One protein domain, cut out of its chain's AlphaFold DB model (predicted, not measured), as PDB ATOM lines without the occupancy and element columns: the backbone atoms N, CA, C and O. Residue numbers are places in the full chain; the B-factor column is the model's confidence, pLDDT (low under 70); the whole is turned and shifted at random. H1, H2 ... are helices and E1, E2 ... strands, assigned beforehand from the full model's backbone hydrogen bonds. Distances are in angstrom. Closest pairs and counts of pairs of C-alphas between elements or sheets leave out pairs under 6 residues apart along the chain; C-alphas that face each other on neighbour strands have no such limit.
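What this domain is: This is residues 5 to 103 of the 145 residues of the protein "Hypothetical protein" of Brachionus calyciflorus (UniProt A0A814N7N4). A short two-stranded ribbon, E1 with E2, forms the middle and joins two ends: a loop-rich head with the small helices H2 and H3 at one end, and at the other a hairpin arm, E3 with E4, and a loose pair of helices, H1 and H4, side by side. The printed part has 99 residues, with four named helices and four named strands in the order H1, E1, H2, H3, E2, E3, E4, H4. Both sheets have two strands and are antiparallel, and the class is mixed, with under half of the residues in named elements. The whole is loose, with a radius of gyration of the C-alphas of 16.6 A, and spans 45 by 35 by 19 A, only just flat.

Where its parts are: Find C-alpha 16 at (224.670, 131.873, 211.161); from there E1 runs through residues 16 to 20 over 13.0 A. Its neighbour E2, residues 61 to 66, covers 14.7 A. Look next at E3, residues 70 to 74, 12.7 A long, and E4, residues 81 to 86, 14.9 A long. H1, residues 5 to 13, starts at C-alpha 5 at (235.407, 145.792, 207.501) and is 12.8 A long. H4, residues 94 to 102, ends at C-alpha 102 at (228.546, 145.676, 223.189) after 12.2 A. The small helices are H2, residues 43 to 47, and H3, residues 57 to 60.

How they stand to each other: Begin at E1 and E2, antiparallel at 141 degrees, where N 19 and O 62 are within hydrogen-bond range at 2.8 A, as are N 64 and O 17 at 2.8 A. At the far end of E1, the closest C-alphas to H3 are those of Cys 20 and Cys 60, 5.8 A apart, and to H2 those of Cys 20 and Ala 45, 7.1 A apart. H2 and H3 are apart. E3 and E4 form a hairpin, antiparallel at 155 degrees, with N 71 and O 85 at 2.9 A. E1 is apart from both E3 and E4. H1 and E3 are near each other, with 5 pairs of C-alphas within 10 A. H1 and H4 are close but not clearly touching, the closest C-alphas being those of Leu 13 and Lys 96, 6.6 A apart; they run opposite ways at a shallow tilt of 25 degrees. In H1, H2 and H4 every O i to N i+4 pair is within hydrogen-bond range; H3 is too short for such a pair, and its one O i to N i+3 pair is not within range.

The domain as a whole: The two C-alphas farthest apart are those of Gln 49 and Asn 79, at 50.6 A. The printed part has no cut. Look at residues 21 to 42 for the long link, from E1 to H2, with no named element. The mean pLDDT of the printed part is 90.1, and residues 78 to 82 are under 70.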
ATOM      1  N   ASN A   5     234.929 145.990 206.137       73.50
ATOM      2  CA  ASN A   5     235.407 145.792 207.501       73.50
ATOM      3  C   ASN A   5     234.354 145.113 208.399       73.50
ATOM      4  O   ASN A   5     234.683 144.214 209.170       73.50
ATOM      5  N   LEU A   6     233.080 145.498 208.273       73.38
ATOM      6  CA  LEU A   6     231.991 144.929 209.066       73.38
ATOM      7  C   LEU A   6     231.673 143.489 208.644       73.38
ATOM      8  O   LEU A   6     231.452 142.649 209.507       73.38
ATOM      9  N   GLU A   7     231.693 143.198 207.343       78.38
ATOM     10  CA  GLU A   7     231.499 141.840 206.811       78.38
ATOM     11  C   GLU A   7     232.548 140.873 207.369       78.38
ATOM     12  O   GLU A   7     232.206 139.847 207.951       78.38
ATOM     13  N   ARG A   8     233.831 141.251 207.296       81.56
ATOM     14  CA  ARG A   8     234.931 140.456 207.854       81.56
ATOM     15  C   ARG A   8     234.754 140.205 209.353       81.56
ATOM     16  O   ARG A   8     234.852 139.067 209.799       81.56
ATOM     17  N   LYS A   9     234.442 141.252 210.121       83.94
ATOM     18  CA  LYS A   9     234.233 141.152 211.573       83.94
ATOM     19  C   LYS A   9     233.025 140.285 211.934       83.94
ATOM     20  O   LYS A   9     233.085 139.511 212.887       83.94
ATOM     21  N   LEU A  10     231.917 140.406 211.201       82.12
ATOM     22  CA  LEU A  10     230.722 139.585 211.426       82.12
ATOM     23  C   LEU A  10     230.973 138.114 211.084       82.12
ATOM     24  O   LEU A  10     230.481 137.243 211.802       82.12
ATOM     25  N   ASN A  11     231.785 137.838 210.061       85.06
ATOM     26  CA  ASN A  11     232.225 136.482 209.742       85.06
ATOM     27  C   ASN A  11     233.071 135.883 210.879       85.06
ATOM     28  O   ASN A  11     232.889 134.717 211.209       85.06
ATOM     29  N   GLU A  12     233.929 136.674 211.537       87.94
ATOM     30  CA  GLU A  12     234.690 136.234 212.724       87.94
ATOM     31  C   GLU A  12     233.782 135.886 213.915       87.94
ATOM     32  O   GLU A  12     234.111 135.005 214.711       87.94
ATOM     33  N   LEU A  13     232.627 136.550 214.044       91.06
ATOM     34  CA  LEU A  13     231.647 136.235 215.087       91.06
ATOM     35  C   LEU A  13     230.850 134.958 214.783       91.06
ATOM     36  O   LEU A  13     230.194 134.418 215.680       91.06
ATOM     37  N   ASP A  14     230.918 134.478 213.536       93.00
ATOM     38  CA  ASP A  14     230.274 133.255 213.069       93.00
ATOM     39  C   ASP A  14     228.758 133.281 213.350       93.00
ATOM     40  O   ASP A  14     228.180 132.413 214.010       93.00
ATOM     41  N   ILE A  15     228.106 134.374 212.939       93.94
ATOM     42  CA  ILE A  15     226.651 134.512 213.042       93.94
ATOM     43  C   ILE A  15     226.004 133.792 211.867       93.94
ATOM     44  O   ILE A  15     226.071 134.240 210.723       93.94
ATOM     45  N   GLU A  16     225.333 132.691 212.167       95.31
ATOM     46  CA  GLU A  16     224.670 131.873 211.161       95.31
ATOM     47  C   GLU A  16     223.241 132.350 210.886       95.31
ATOM     48  O   GLU A  16     222.579 132.942 211.745       95.31
ATOM     49  N   LYS A  17     222.730 132.045 209.693       94.81
ATOM     50  CA  LYS A  17     221.307 132.194 209.353       94.81
ATOM     51  C   LYS A  17     220.547 130.886 209.551       94.81
ATOM     52  O   LYS A  17     221.123 129.804 209.568       94.81
ATOM     53  N   SER A  18     219.223 130.975 209.669       95.00
ATOM     54  CA  SER A  18     218.358 129.787 209.660       95.00
ATOM     55  C   SER A  18     218.115 129.314 208.226       95.00
ATOM     56  O   SER A  18     217.754 130.122 207.372       95.00
ATOM     57  N   GLN A  19     218.225 128.011 207.980       94.44
ATOM     58  CA  GLN A  19     217.837 127.368 206.726       94.44
ATOM     59  C   GLN A  19     216.787 126.288 206.987       94.44
ATOM     60  O   GLN A  19     216.876 125.532 207.955       94.44
ATOM     61  N   CYS A  20     215.790 126.204 206.107       94.94
ATOM     62  CA  CYS A  20     214.803 125.133 206.149       94.94
ATOM     63  C   CYS A  20     215.479 123.790 205.838       94.94
ATOM     64  O   CYS A  20     216.119 123.637 204.799       94.94
ATOM     65  N   SER A  21     215.352 122.820 206.741       94.56
ATOM     66  CA  SER A  21     215.958 121.491 206.602       94.56
ATOM     67  C   SER A  21     215.002 120.456 206.014       94.56
ATOM     68  O   SER A  21     215.430 119.349 205.702       94.56
ATOM     69  N   THR A  22     213.705 120.772 205.931       95.06
ATOM     70  CA  THR A  22     212.662 119.855 205.456       95.06
ATOM     71  C   THR A  22     211.543 120.636 204.781       95.06
ATOM     72  O   THR A  22     210.930 121.497 205.407       95.06
ATOM     73  N   PHE A  23     211.244 120.325 203.520       94.62
ATOM     74  CA  PHE A  23     210.107 120.916 202.822       94.62
ATOM     75  C   PHE A  23     208.795 120.319 203.342       94.62
ATOM     76  O   PHE A  23     208.540 119.125 203.158       94.62
ATOM     77  N   ILE A  24     207.972 121.164 203.964       94.75
ATOM     78  CA  ILE A  24     206.627 120.839 204.443       94.75
ATOM     79  C   ILE A  24     205.628 121.621 203.588       94.75
ATOM     80  O   ILE A  24     205.624 122.846 203.685       94.75
ATOM     81  N   PRO A  25     204.817 120.977 202.735       92.38
ATOM     82  CA  PRO A  25     203.886 121.686 201.865       92.38
ATOM     83  C   PRO A  25     202.818 122.425 202.677       92.38
ATOM     84  O   PRO A  25     202.176 121.849 203.553       92.38
ATOM     85  N   SER A  26     202.615 123.702 202.359       92.12
ATOM     86  CA  SER A  26     201.534 124.515 202.912       92.12
ATOM     87  C   SER A  26     200.173 124.028 202.415       92.12
ATOM     88  O   SER A  26     200.016 123.616 201.267       92.12
ATOM     89  N   LYS A  27     199.152 124.136 203.270       89.19
ATOM     90  CA  LYS A  27     197.758 123.819 202.907       89.19
ATOM     91  C   LYS A  27     197.088 124.893 202.046       89.19
ATOM     92  O   LYS A  27     196.046 124.632 201.459       89.19
ATOM     93  N   VAL A  28     197.642 126.107 202.026       89.38
ATOM     94  CA  VAL A  28     196.988 127.308 201.462       89.38
ATOM     95  C   VAL A  28     197.765 127.876 200.272       89.38
ATOM     96  O   VAL A  28     197.287 128.756 199.563       89.38
ATOM     97  N   SER A  29     198.987 127.404 200.043       90.44
ATOM     98  CA  SER A  29     199.862 127.917 198.994       90.44
ATOM     99  C   SER A  29     200.755 126.816 198.440       90.44
ATOM    100  O   SER A  29     201.034 125.832 199.117       90.44
ATOM    101  N   ASN A  30     201.294 127.026 197.239       88.88
ATOM    102  CA  ASN A  30     202.275 126.122 196.622       88.88
ATOM    103  C   ASN A  30     203.688 126.261 197.230       88.88
ATOM    104  O   ASN A  30     204.689 125.986 196.570       88.88
ATOM    105  N   LYS A  31     203.786 126.737 198.475       95.19
ATOM    106  CA  LYS A  31     205.047 127.012 199.176       95.19
ATOM    107  C   LYS A  31     205.243 126.045 200.331       95.19
ATOM    108  O   LYS A  31     204.306 125.390 200.782       95.19
ATOM    109  N   CYS A  32     206.463 125.991 200.844       95.25
ATOM    110  CA  CYS A  32     206.720 125.361 202.129       95.25
ATOM    111  C   CYS A  32     206.070 126.175 203.263       95.25
ATOM    112  O   CYS A  32     205.953 127.396 203.158       95.25
ATOM    113  N   GLU A  33     205.732 125.542 204.383       95.25
ATOM    114  CA  GLU A  33     205.294 126.223 205.610       95.25
ATOM    115  C   GLU A  33     206.370 127.169 206.186       95.25
ATOM    116  O   GLU A  33     206.043 128.085 206.934       95.25
ATOM    117  N   CYS A  34     207.640 127.036 205.777       93.19
ATOM    118  CA  CYS A  34     208.680 128.032 206.071       93.19
ATOM    119  C   CYS A  34     208.543 129.338 205.254       93.19
ATOM    120  O   CYS A  34     209.286 130.289 205.485       93.19
ATOM    121  N   GLY A  35     207.633 129.374 204.274       93.56
ATOM    122  CA  GLY A  35     207.367 130.509 203.386       93.56
ATOM    123  C   GLY A  35     208.165 130.520 202.077       93.56
ATOM    124  O   GLY A  35     207.862 131.329 201.198       93.56
ATOM    125  N   LEU A  36     209.153 129.635 201.917       93.75
ATOM    126  CA  LEU A  36     209.969 129.538 200.701       93.75
ATOM    127  C   LEU A  36     209.354 128.596 199.660       93.75
ATOM    128  O   LEU A  36     208.753 127.572 199.991       93.75
ATOM    129  N   ASP A  37     209.565 128.925 198.388       94.94
ATOM    130  CA  ASP A  37     209.221 128.065 197.256       94.94
ATOM    131  C   ASP A  37     210.107 126.807 197.204       94.94
ATOM    132  O   ASP A  37     211.211 126.769 197.757       94.94
ATOM    133  N   GLN A  38     209.633 125.766 196.516       93.00
ATOM    134  CA  GLN A  38     210.342 124.484 196.411       93.00
ATOM    135  C   GLN A  38     211.748 124.636 195.806       93.00
ATOM    136  O   GLN A  38     212.689 124.013 196.287       93.00
ATOM    137  N   ILE A  39     211.906 125.522 194.816       93.19
ATOM    138  CA  ILE A  39     213.193 125.815 194.161       93.19
ATOM    139  C   ILE A  39     214.235 126.425 195.111       93.19
ATOM    140  O   ILE A  39     215.431 126.313 194.873       93.19
ATOM    141  N   ASN A  40     213.786 127.042 196.207       93.06
ATOM    142  CA  ASN A  40     214.648 127.684 197.199       93.06
ATOM    143  C   ASN A  40     215.029 126.738 198.354       93.06
ATOM    144  O   ASN A  40     215.575 127.183 199.364       93.06
ATOM    145  N   HIS A  41     214.719 125.445 198.232       93.94
ATOM    146  CA  HIS A  41     215.165 124.412 199.160       93.94
ATOM    147  C   HIS A  41     216.340 123.636 198.570       93.94
ATOM    148  O   HIS A  41     216.413 123.410 197.364       93.94
ATOM    149  N   ASP A  42     217.245 123.185 199.439       92.00
ATOM    150  CA  ASP A  42     218.260 122.230 199.015       92.00
ATOM    151  C   ASP A  42     217.627 120.860 198.715       92.00
ATOM    152  O   ASP A  42     216.542 120.513 199.196       92.00
ATOM    153  N   ARG A  43     218.321 120.061 197.898       92.19
ATOM    154  CA  ARG A  43     217.853 118.728 197.498       92.19
ATOM    155  C   ARG A  43     217.548 117.839 198.709       92.19
ATOM    156  O   ARG A  43     216.550 117.125 198.720       92.19
ATOM    157  N   TYR A  44     218.368 117.942 199.753       91.12
ATOM    158  CA  TYR A  44     218.201 117.179 200.986       91.12
ATOM    159  C   TYR A  44     216.866 117.482 201.686       91.12
ATOM    160  O   TYR A  44     216.156 116.563 202.096       91.12
ATOM    161  N   ALA A  45     216.477 118.754 201.788       92.50
ATOM    162  CA  ALA A  45     215.215 119.162 202.395       92.50
ATOM    163  C   ALA A  45     213.998 118.688 201.590       92.50
ATOM    164  O   ALA A  45     212.947 118.411 202.179       92.50
ATOM    165  N   LEU A  46     214.127 118.578 200.264       92.94
ATOM    166  CA  LEU A  46     213.074 118.069 199.382       92.94
ATOM    167  C   LEU A  46     212.898 116.550 199.497       92.94
ATOM    168  O   LEU A  46     211.761 116.075 199.553       92.94
ATOM    169  N   GLU A  47     213.998 115.800 199.573       92.31
ATOM    170  CA  GLU A  47     214.020 114.330 199.488       92.31
ATOM    171  C   GLU A  47     213.998 113.612 200.852       92.31
ATOM    172  O   GLU A  47     213.954 112.383 200.905       92.31
ATOM    173  N   LYS A  48     214.006 114.344 201.973       91.12
ATOM    174  CA  LYS A  48     213.993 113.753 203.321       91.12
ATOM    175  C   LYS A  48     212.814 112.781 203.498       91.12
ATOM    176  O   LYS A  48     211.669 113.178 203.327       91.12
ATOM    177  N   GLN A  49     213.089 111.531 203.873       84.44
ATOM    178  CA  GLN A  49     212.067 110.473 203.962       84.44
ATOM    179  C   GLN A  49     211.164 110.620 205.197       84.44
ATOM    180  O   GLN A  49     209.942 110.586 205.087       84.44
ATOM    181  N   ASN A  50     211.756 110.869 206.368       86.38
ATOM    182  CA  ASN A  50     211.028 111.022 207.631       86.38
ATOM    183  C   ASN A  50     210.669 112.494 207.869       86.38
ATOM    184  O   ASN A  50     211.299 113.184 208.680       86.38
ATOM    185  N   LYS A  51     209.702 113.003 207.098       87.88
ATOM    186  CA  LYS A  51     209.203 114.377 207.255       87.88
ATOM    187  C   LYS A  51     208.214 114.448 208.426       87.88
ATOM    188  O   LYS A  51     207.352 113.578 208.531       87.88
ATOM    189  N   PRO A  52     208.301 115.470 209.294       89.00
ATOM    190  CA  PRO A  52     207.268 115.710 210.293       89.00
ATOM    191  C   PRO A  52     205.944 116.093 209.616       89.00
ATOM    192  O   PRO A  52     205.925 116.599 208.496       89.00
ATOM    193  N   SER A  53     204.827 115.865 210.309       87.50
ATOM    194  CA  SER A  53     203.480 116.160 209.797       87.50
ATOM    195  C   SER A  53     203.137 117.653 209.782       87.50
ATOM    196  O   SER A  53     202.235 118.072 209.058       87.50
ATOM    197  N   LYS A  54     203.842 118.450 210.587       91.38
ATOM    198  CA  LYS A  54     203.695 119.900 210.703       91.38
ATOM    199  C   LYS A  54     205.077 120.531 210.752       91.38
ATOM    200  O   LYS A  54     206.007 119.935 211.300       91.38
ATOM    201  N   TRP A  55     205.217 121.732 210.202       93.31
ATOM    202  CA  TRP A  55     206.455 122.472 210.345       93.31
ATOM    203  C   TRP A  55     206.653 122.906 211.793       93.31
ATOM    204  O   TRP A  55     205.791 123.542 212.404       93.31
ATOM    205  N   ASP A  56     207.820 122.570 212.323       93.31
ATOM    206  CA  ASP A  56     208.274 123.020 213.625       93.31
ATOM    207  C   ASP A  56     209.685 123.593 213.506       93.31
ATOM    208  O   ASP A  56     210.529 123.095 212.752       93.31
ATOM    209  N   ARG A  57     209.943 124.667 214.253       92.88
ATOM    210  CA  ARG A  57     211.229 125.366 214.217       92.88
ATOM    211  C   ARG A  57     212.374 124.430 214.594       92.88
ATOM    212  O   ARG A  57     213.438 124.524 213.988       92.88
ATOM    213  N   GLU A  58     212.194 123.557 215.575       92.69
ATOM    214  CA  GLU A  58     213.258 122.701 216.088       92.69
ATOM    215  C   GLU A  58     213.621 121.586 215.113       92.69
ATOM    216  O   GLU A  58     214.803 121.308 214.918       92.69
ATOM    217  N   THR A  59     212.623 120.993 214.458       92.19
ATOM    218  CA  THR A  59     212.828 119.836 213.573       92.19
ATOM    219  C   THR A  59     213.048 120.208 212.107       92.19
ATOM    220  O   THR A  59     213.694 119.458 211.367       92.19
ATOM    221  N   CYS A  60     212.503 121.345 211.664       93.81
ATOM    222  CA  CYS A  60     212.499 121.762 210.258       93.81
ATOM    223  C   CYS A  60     213.491 122.884 209.940       93.81
ATOM    224  O   CYS A  60     213.496 123.378 208.811       93.81
ATOM    225  N   THR A  61     214.349 123.285 210.882       94.56
ATOM    226  CA  THR A  61     215.416 124.262 210.615       94.56
ATOM    227  C   THR A  61     216.793 123.735 211.003       94.56
ATOM    228  O   THR A  61     216.935 122.902 211.895       94.56
ATOM    229  N   LYS A  62     217.820 124.222 210.311       94.19
ATOM    230  CA  LYS A  62     219.244 123.974 210.569       94.19
ATOM    231  C   LYS A  62     220.036 125.277 210.375       94.19
ATOM    232  O   LYS A  62     219.497 126.199 209.752       94.19
ATOM    233  N   PRO A  63     221.281 125.377 210.865       94.81
ATOM    234  CA  PRO A  63     222.168 126.460 210.464       94.81
ATOM    235  C   PRO A  63     222.402 126.439 208.948       94.81
ATOM    236  O   PRO A  63     222.580 125.378 208.348       94.81
ATOM    237  N   GLY A  64     222.325 127.612 208.329       92.62
ATOM    238  CA  GLY A  64     222.395 127.822 206.882       92.62
ATOM    239  C   GLY A  64     223.701 128.449 206.406       92.62
ATOM    240  O   GLY A  64     223.706 129.094 205.356       92.62
ATOM    241  N   GLY A  65     224.765 128.332 207.203       92.50
ATOM    242  CA  GLY A  65     226.014 129.067 207.022       92.50
ATOM    243  C   GLY A  65     225.925 130.516 207.505       92.50
ATOM    244  O   GLY A  65     224.928 130.930 208.106       92.50
ATOM    245  N   ILE A  66     226.982 131.281 207.231       94.25
ATOM    246  CA  ILE A  66     227.112 132.674 207.666       94.25
ATOM    247  C   ILE A  66     225.965 133.534 207.118       94.25
ATOM    248  O   ILE A  66     225.514 133.373 205.978       94.25
ATOM    249  N   THR A  67     225.464 134.437 207.958       94.19
ATOM    250  CA  THR A  67     224.378 135.344 207.602       94.19
ATOM    251  C   THR A  67     224.820 136.358 206.549       94.19
ATOM    252  O   THR A  67     225.840 137.027 206.669       94.19
ATOM    253  N   ASP A  68     224.009 136.489 205.511       92.69
ATOM    254  CA  ASP A  68     224.154 137.444 204.411       92.69
ATOM    255  C   ASP A  68     223.169 138.617 204.532       92.69
ATOM    256  O   ASP A  68     223.159 139.525 203.702       92.69
ATOM    257  N   ALA A  69     222.328 138.607 205.570       93.38
ATOM    258  CA  ALA A  69     221.264 139.576 205.782       93.38
ATOM    259  C   ALA A  69     221.561 140.450 207.004       93.38
ATOM    260  O   ALA A  69     221.072 140.197 208.109       93.38
ATOM    261  N   TYR A  70     222.357 141.493 206.780       92.31
ATOM    262  CA  TYR A  70     222.733 142.493 207.773       92.31
ATOM    263  C   TYR A  70     222.960 143.862 207.122       92.31
ATOM    264  O   TYR A  70     223.114 143.973 205.904       92.31
ATOM    265  N   GLY A  71     222.987 144.917 207.933       89.50
ATOM    266  CA  GLY A  71     223.302 146.273 207.490       89.50
ATOM    267  C   GLY A  71     222.459 147.320 208.199       89.50
ATOM    268  O   GLY A  71     222.069 147.133 209.348       89.50
ATOM    269  N   ASN A  72     222.157 148.406 207.492       88.25
ATOM    270  CA  ASN A  72     221.361 149.518 208.004       88.25
ATOM    271  C   ASN A  72     220.046 149.616 207.226       88.25
ATOM    272  O   ASN A  72     220.018 149.385 206.015       88.25
ATOM    273  N   ILE A  73     218.956 149.937 207.923       88.50
ATOM    274  CA  ILE A  73     217.629 150.135 207.330       88.50
ATOM    275  C   ILE A  73     217.366 151.631 207.179       88.50
ATOM    276  O   ILE A  73     217.458 152.387 208.147       88.50
ATOM    277  N   PHE A  74     216.963 152.024 205.972       85.88
ATOM    278  CA  PHE A  74     216.511 153.372 205.641       85.88
ATOM    279  C   PHE A  74     215.027 153.325 205.292       85.88
ATOM    280  O   PHE A  74     214.610 152.578 204.402       85.88
ATOM    281  N   PHE A  75     214.222 154.108 206.002       83.81
ATOM    282  CA  PHE A  75     212.807 154.258 205.680       83.81
ATOM    283  C   PHE A  75     212.656 155.375 204.653       83.81
ATOM    284  O   PHE A  75     213.204 156.453 204.842       83.81
ATOM    285  N   LYS A  76     211.897 155.135 203.577       82.56
ATOM    286  CA  LYS A  76     211.733 156.105 202.475       82.56
ATOM    287  C   LYS A  76     211.255 157.483 202.942       82.56
ATOM    288  O   LYS A  76     211.632 158.481 202.345       82.56
ATOM    289  N   ASP A  77     210.474 157.519 204.019       81.25
ATOM    290  CA  ASP A  77     209.845 158.739 204.536       81.25
ATOM    291  C   ASP A  77     210.680 159.439 205.620       81.25
ATOM    292  O   ASP A  77     210.260 160.456 206.171       81.25
ATOM    293  N   LYS A  78     211.849 158.893 205.975       67.88
ATOM    294  CA  LYS A  78     212.744 159.462 206.985       67.88
ATOM    295  C   LYS A  78     214.171 159.474 206.447       67.88
ATOM    296  O   LYS A  78     214.787 158.426 206.298       67.88
ATOM    297  N   ASN A  79     214.714 160.667 206.215       63.91
ATOM    298  CA  ASN A  79     216.086 160.882 205.726       63.91
ATOM    299  C   ASN A  79     217.179 160.588 206.778       63.91
ATOM    300  O   ASN A  79     218.280 161.124 206.693       63.91
ATOM    301  N   GLU A  80     216.890 159.747 207.771       67.31
ATOM    302  CA  GLU A  80     217.818 159.377 208.836       67.31
ATOM    303  C   GLU A  80     218.102 157.872 208.790       67.31
ATOM    304  O   GLU A  80     217.240 157.058 208.454       67.31
ATOM    305  N   GLU A  81     219.331 157.493 209.130       65.44
ATOM    306  CA  GLU A  81     219.706 156.103 209.370       65.44
ATOM    307  C   GLU A  81     219.134 155.678 210.727       65.44
ATOM    308  O   GLU A  81     219.649 156.068 211.772       65.44
ATOM    309  N   ILE A  82     218.035 154.919 210.734       66.12
ATOM    310  CA  ILE A  82     217.286 154.700 211.984       66.12
ATOM    311  C   ILE A  82     217.750 153.442 212.716       66.12
ATOM    312  O   ILE A  82     217.646 153.383 213.941       66.12
ATOM    313  N   SER A  83     218.223 152.396 212.026       78.12
ATOM    314  CA  SER A  83     218.507 151.120 212.704       78.12
ATOM    315  C   SER A  83     219.490 150.207 211.973       78.12
ATOM    316  O   SER A  83     219.330 149.924 210.784       78.12
ATOM    317  N   LYS A  84     220.452 149.668 212.734       89.25
ATOM    318  CA  LYS A  84     221.281 148.513 212.357       89.25
ATOM    319  C   LYS A  84     220.436 147.238 212.470       89.25
ATOM    320  O   LYS A  84     219.638 147.109 213.397       89.25
ATOM    321  N   TYR A  85     220.610 146.287 211.559       92.56
ATOM    322  CA  TYR A  85     219.932 144.993 211.590       92.56
ATOM    323  C   TYR A  85     220.877 143.847 211.219       92.56
ATOM    324  O   TYR A  85     221.843 144.024 210.477       92.56
ATOM    325  N   ILE A  86     220.566 142.657 211.727       93.88
ATOM    326  CA  ILE A  86     221.194 141.386 211.357       93.88
ATOM    327  C   ILE A  86     220.195 140.251 211.589       93.88
ATOM    328  O   ILE A  86     219.463 140.254 212.579       93.88
ATOM    329  N   ARG A  87     220.133 139.283 210.672       94.62
ATOM    330  CA  ARG A  87     219.361 138.047 210.861       94.62
ATOM    331  C   ARG A  87     220.243 136.980 211.493       94.62
ATOM    332  O   ARG A  87     221.354 136.756 211.024       94.62
ATOM    333  N   VAL A  88     219.717 136.306 212.511       95.38
ATOM    334  CA  VAL A  88     220.452 135.315 213.307       95.38
ATOM    335  C   VAL A  88     219.704 133.984 213.356       95.38
ATOM    336  O   VAL A  88     218.472 133.939 213.285       95.38
ATOM    337  N   TYR A  89     220.441 132.887 213.485       95.75
ATOM    338  CA  TYR A  89     219.887 131.570 213.763       95.75
ATOM    339  C   TYR A  89     219.276 131.543 215.168       95.75
ATOM    340  O   TYR A  89     219.833 132.102 216.112       95.75
ATOM    341  N   TYR A  90     218.128 130.887 215.339       93.31
ATOM    342  CA  TYR A  90     217.377 130.976 216.597       93.31
ATOM    343  C   TYR A  90     218.082 130.332 217.805       93.31
ATOM    344  O   TYR A  90     217.766 130.698 218.934       93.31
ATOM    345  N   LYS A  91     219.020 129.395 217.587       94.69
ATOM    346  CA  LYS A  91     219.867 128.808 218.647       94.69
ATOM    347  C   LYS A  91     221.247 129.459 218.730       94.69
ATOM    348  O   LYS A  91     222.159 128.863 219.298       94.69
ATOM    349  N   THR A  92     221.432 130.649 218.155       95.62
ATOM    350  CA  THR A  92     222.713 131.352 218.269       95.62
ATOM    351  C   THR A  92     223.051 131.556 219.752       95.62
ATOM    352  O   THR A  92     222.224 132.096 220.489       95.62
ATOM    353  N   PRO A  93     224.244 131.139 220.211       96.31
ATOM    354  CA  PRO A  93     224.656 131.310 221.599       96.31
ATOM    355  C   PRO A  93     224.607 132.770 222.071       96.31
ATOM    356  O   PRO A  93     225.057 133.685 221.376       96.31
ATOM    357  N   MET A  94     224.113 132.997 223.292       96.31
ATOM    358  CA  MET A  94     223.937 134.348 223.847       96.31
ATOM    359  C   MET A  94     225.244 135.137 223.972       96.31
ATOM    360  O   MET A  94     225.235 136.353 223.808       96.31
ATOM    361  N   ASN A  95     226.380 134.478 224.203       96.25
ATOM    362  CA  ASN A  95     227.687 135.141 224.239       96.25
ATOM    363  C   ASN A  95     228.045 135.802 222.895       96.25
ATOM    364  O   ASN A  95     228.630 136.883 222.901       96.25
ATOM    365  N   LYS A  96     227.664 135.202 221.754       95.56
ATOM    366  CA  LYS A  96     227.823 135.835 220.434       95.56
ATOM    367  C   LYS A  96     226.939 137.085 220.326       95.56
ATOM    368  O   LYS A  96     227.408 138.114 219.854       95.56
ATOM    369  N   MET A  97     225.701 137.034 220.829       95.88
ATOM    370  CA  MET A  97     224.789 138.193 220.843       95.88
ATOM    371  C   MET A  97     225.294 139.326 221.741       95.88
ATOM    372  O   MET A  97     225.272 140.481 221.336       95.88
ATOM    373  N   ILE A  98     225.804 139.013 222.933       95.62
ATOM    374  CA  ILE A  98     226.386 140.011 223.842       95.62
ATOM    375  C   ILE A  98     227.589 140.697 223.181       95.62
ATOM    376  O   ILE A  98     227.654 141.924 223.173       95.62
ATOM    377  N   LYS A  99     228.502 139.930 222.564       95.12
ATOM    378  CA  LYS A  99     229.629 140.493 221.804       95.12
ATOM    379  C   LYS A  99     229.153 141.397 220.667       95.12
ATOM    380  O   LYS A  99     229.607 142.528 220.574       95.12
ATOM    381  N   LEU A 100     228.194 140.942 219.857       94.38
ATOM    382  CA  LEU A 100     227.623 141.740 218.767       94.38
ATOM    383  C   LEU A 100     227.103 143.107 219.246       94.38
ATOM    384  O   LEU A 100     227.308 144.118 218.575       94.38
ATOM    385  N   LEU A 101     226.402 143.131 220.385       94.25
ATOM    386  CA  LEU A 101     225.777 144.343 220.909       94.25
ATOM    387  C   LEU A 101     226.800 145.317 221.505       94.25
ATOM    388  O   LEU A 101     226.694 146.517 221.256       94.25
ATOM    389  N   PHE A 102     227.764 144.824 222.284       95.12
ATOM    390  CA  PHE A 102     228.546 145.676 223.189       95.12
ATOM    391  C   PHE A 102     230.046 145.757 222.887       95.12
ATOM    392  O   PHE A 102     230.701 146.652 223.408       95.12
ATOM    393  N   ASP A 103     230.607 144.851 222.087       93.31
ATOM    394  CA  ASP A 103     232.032 144.887 221.742       93.31
ATOM    395  C   ASP A 103     232.313 145.989 220.702       93.31
ATOM    396  O   ASP A 103     231.521 146.222 219.778       93.31
TER     397      ASP A 103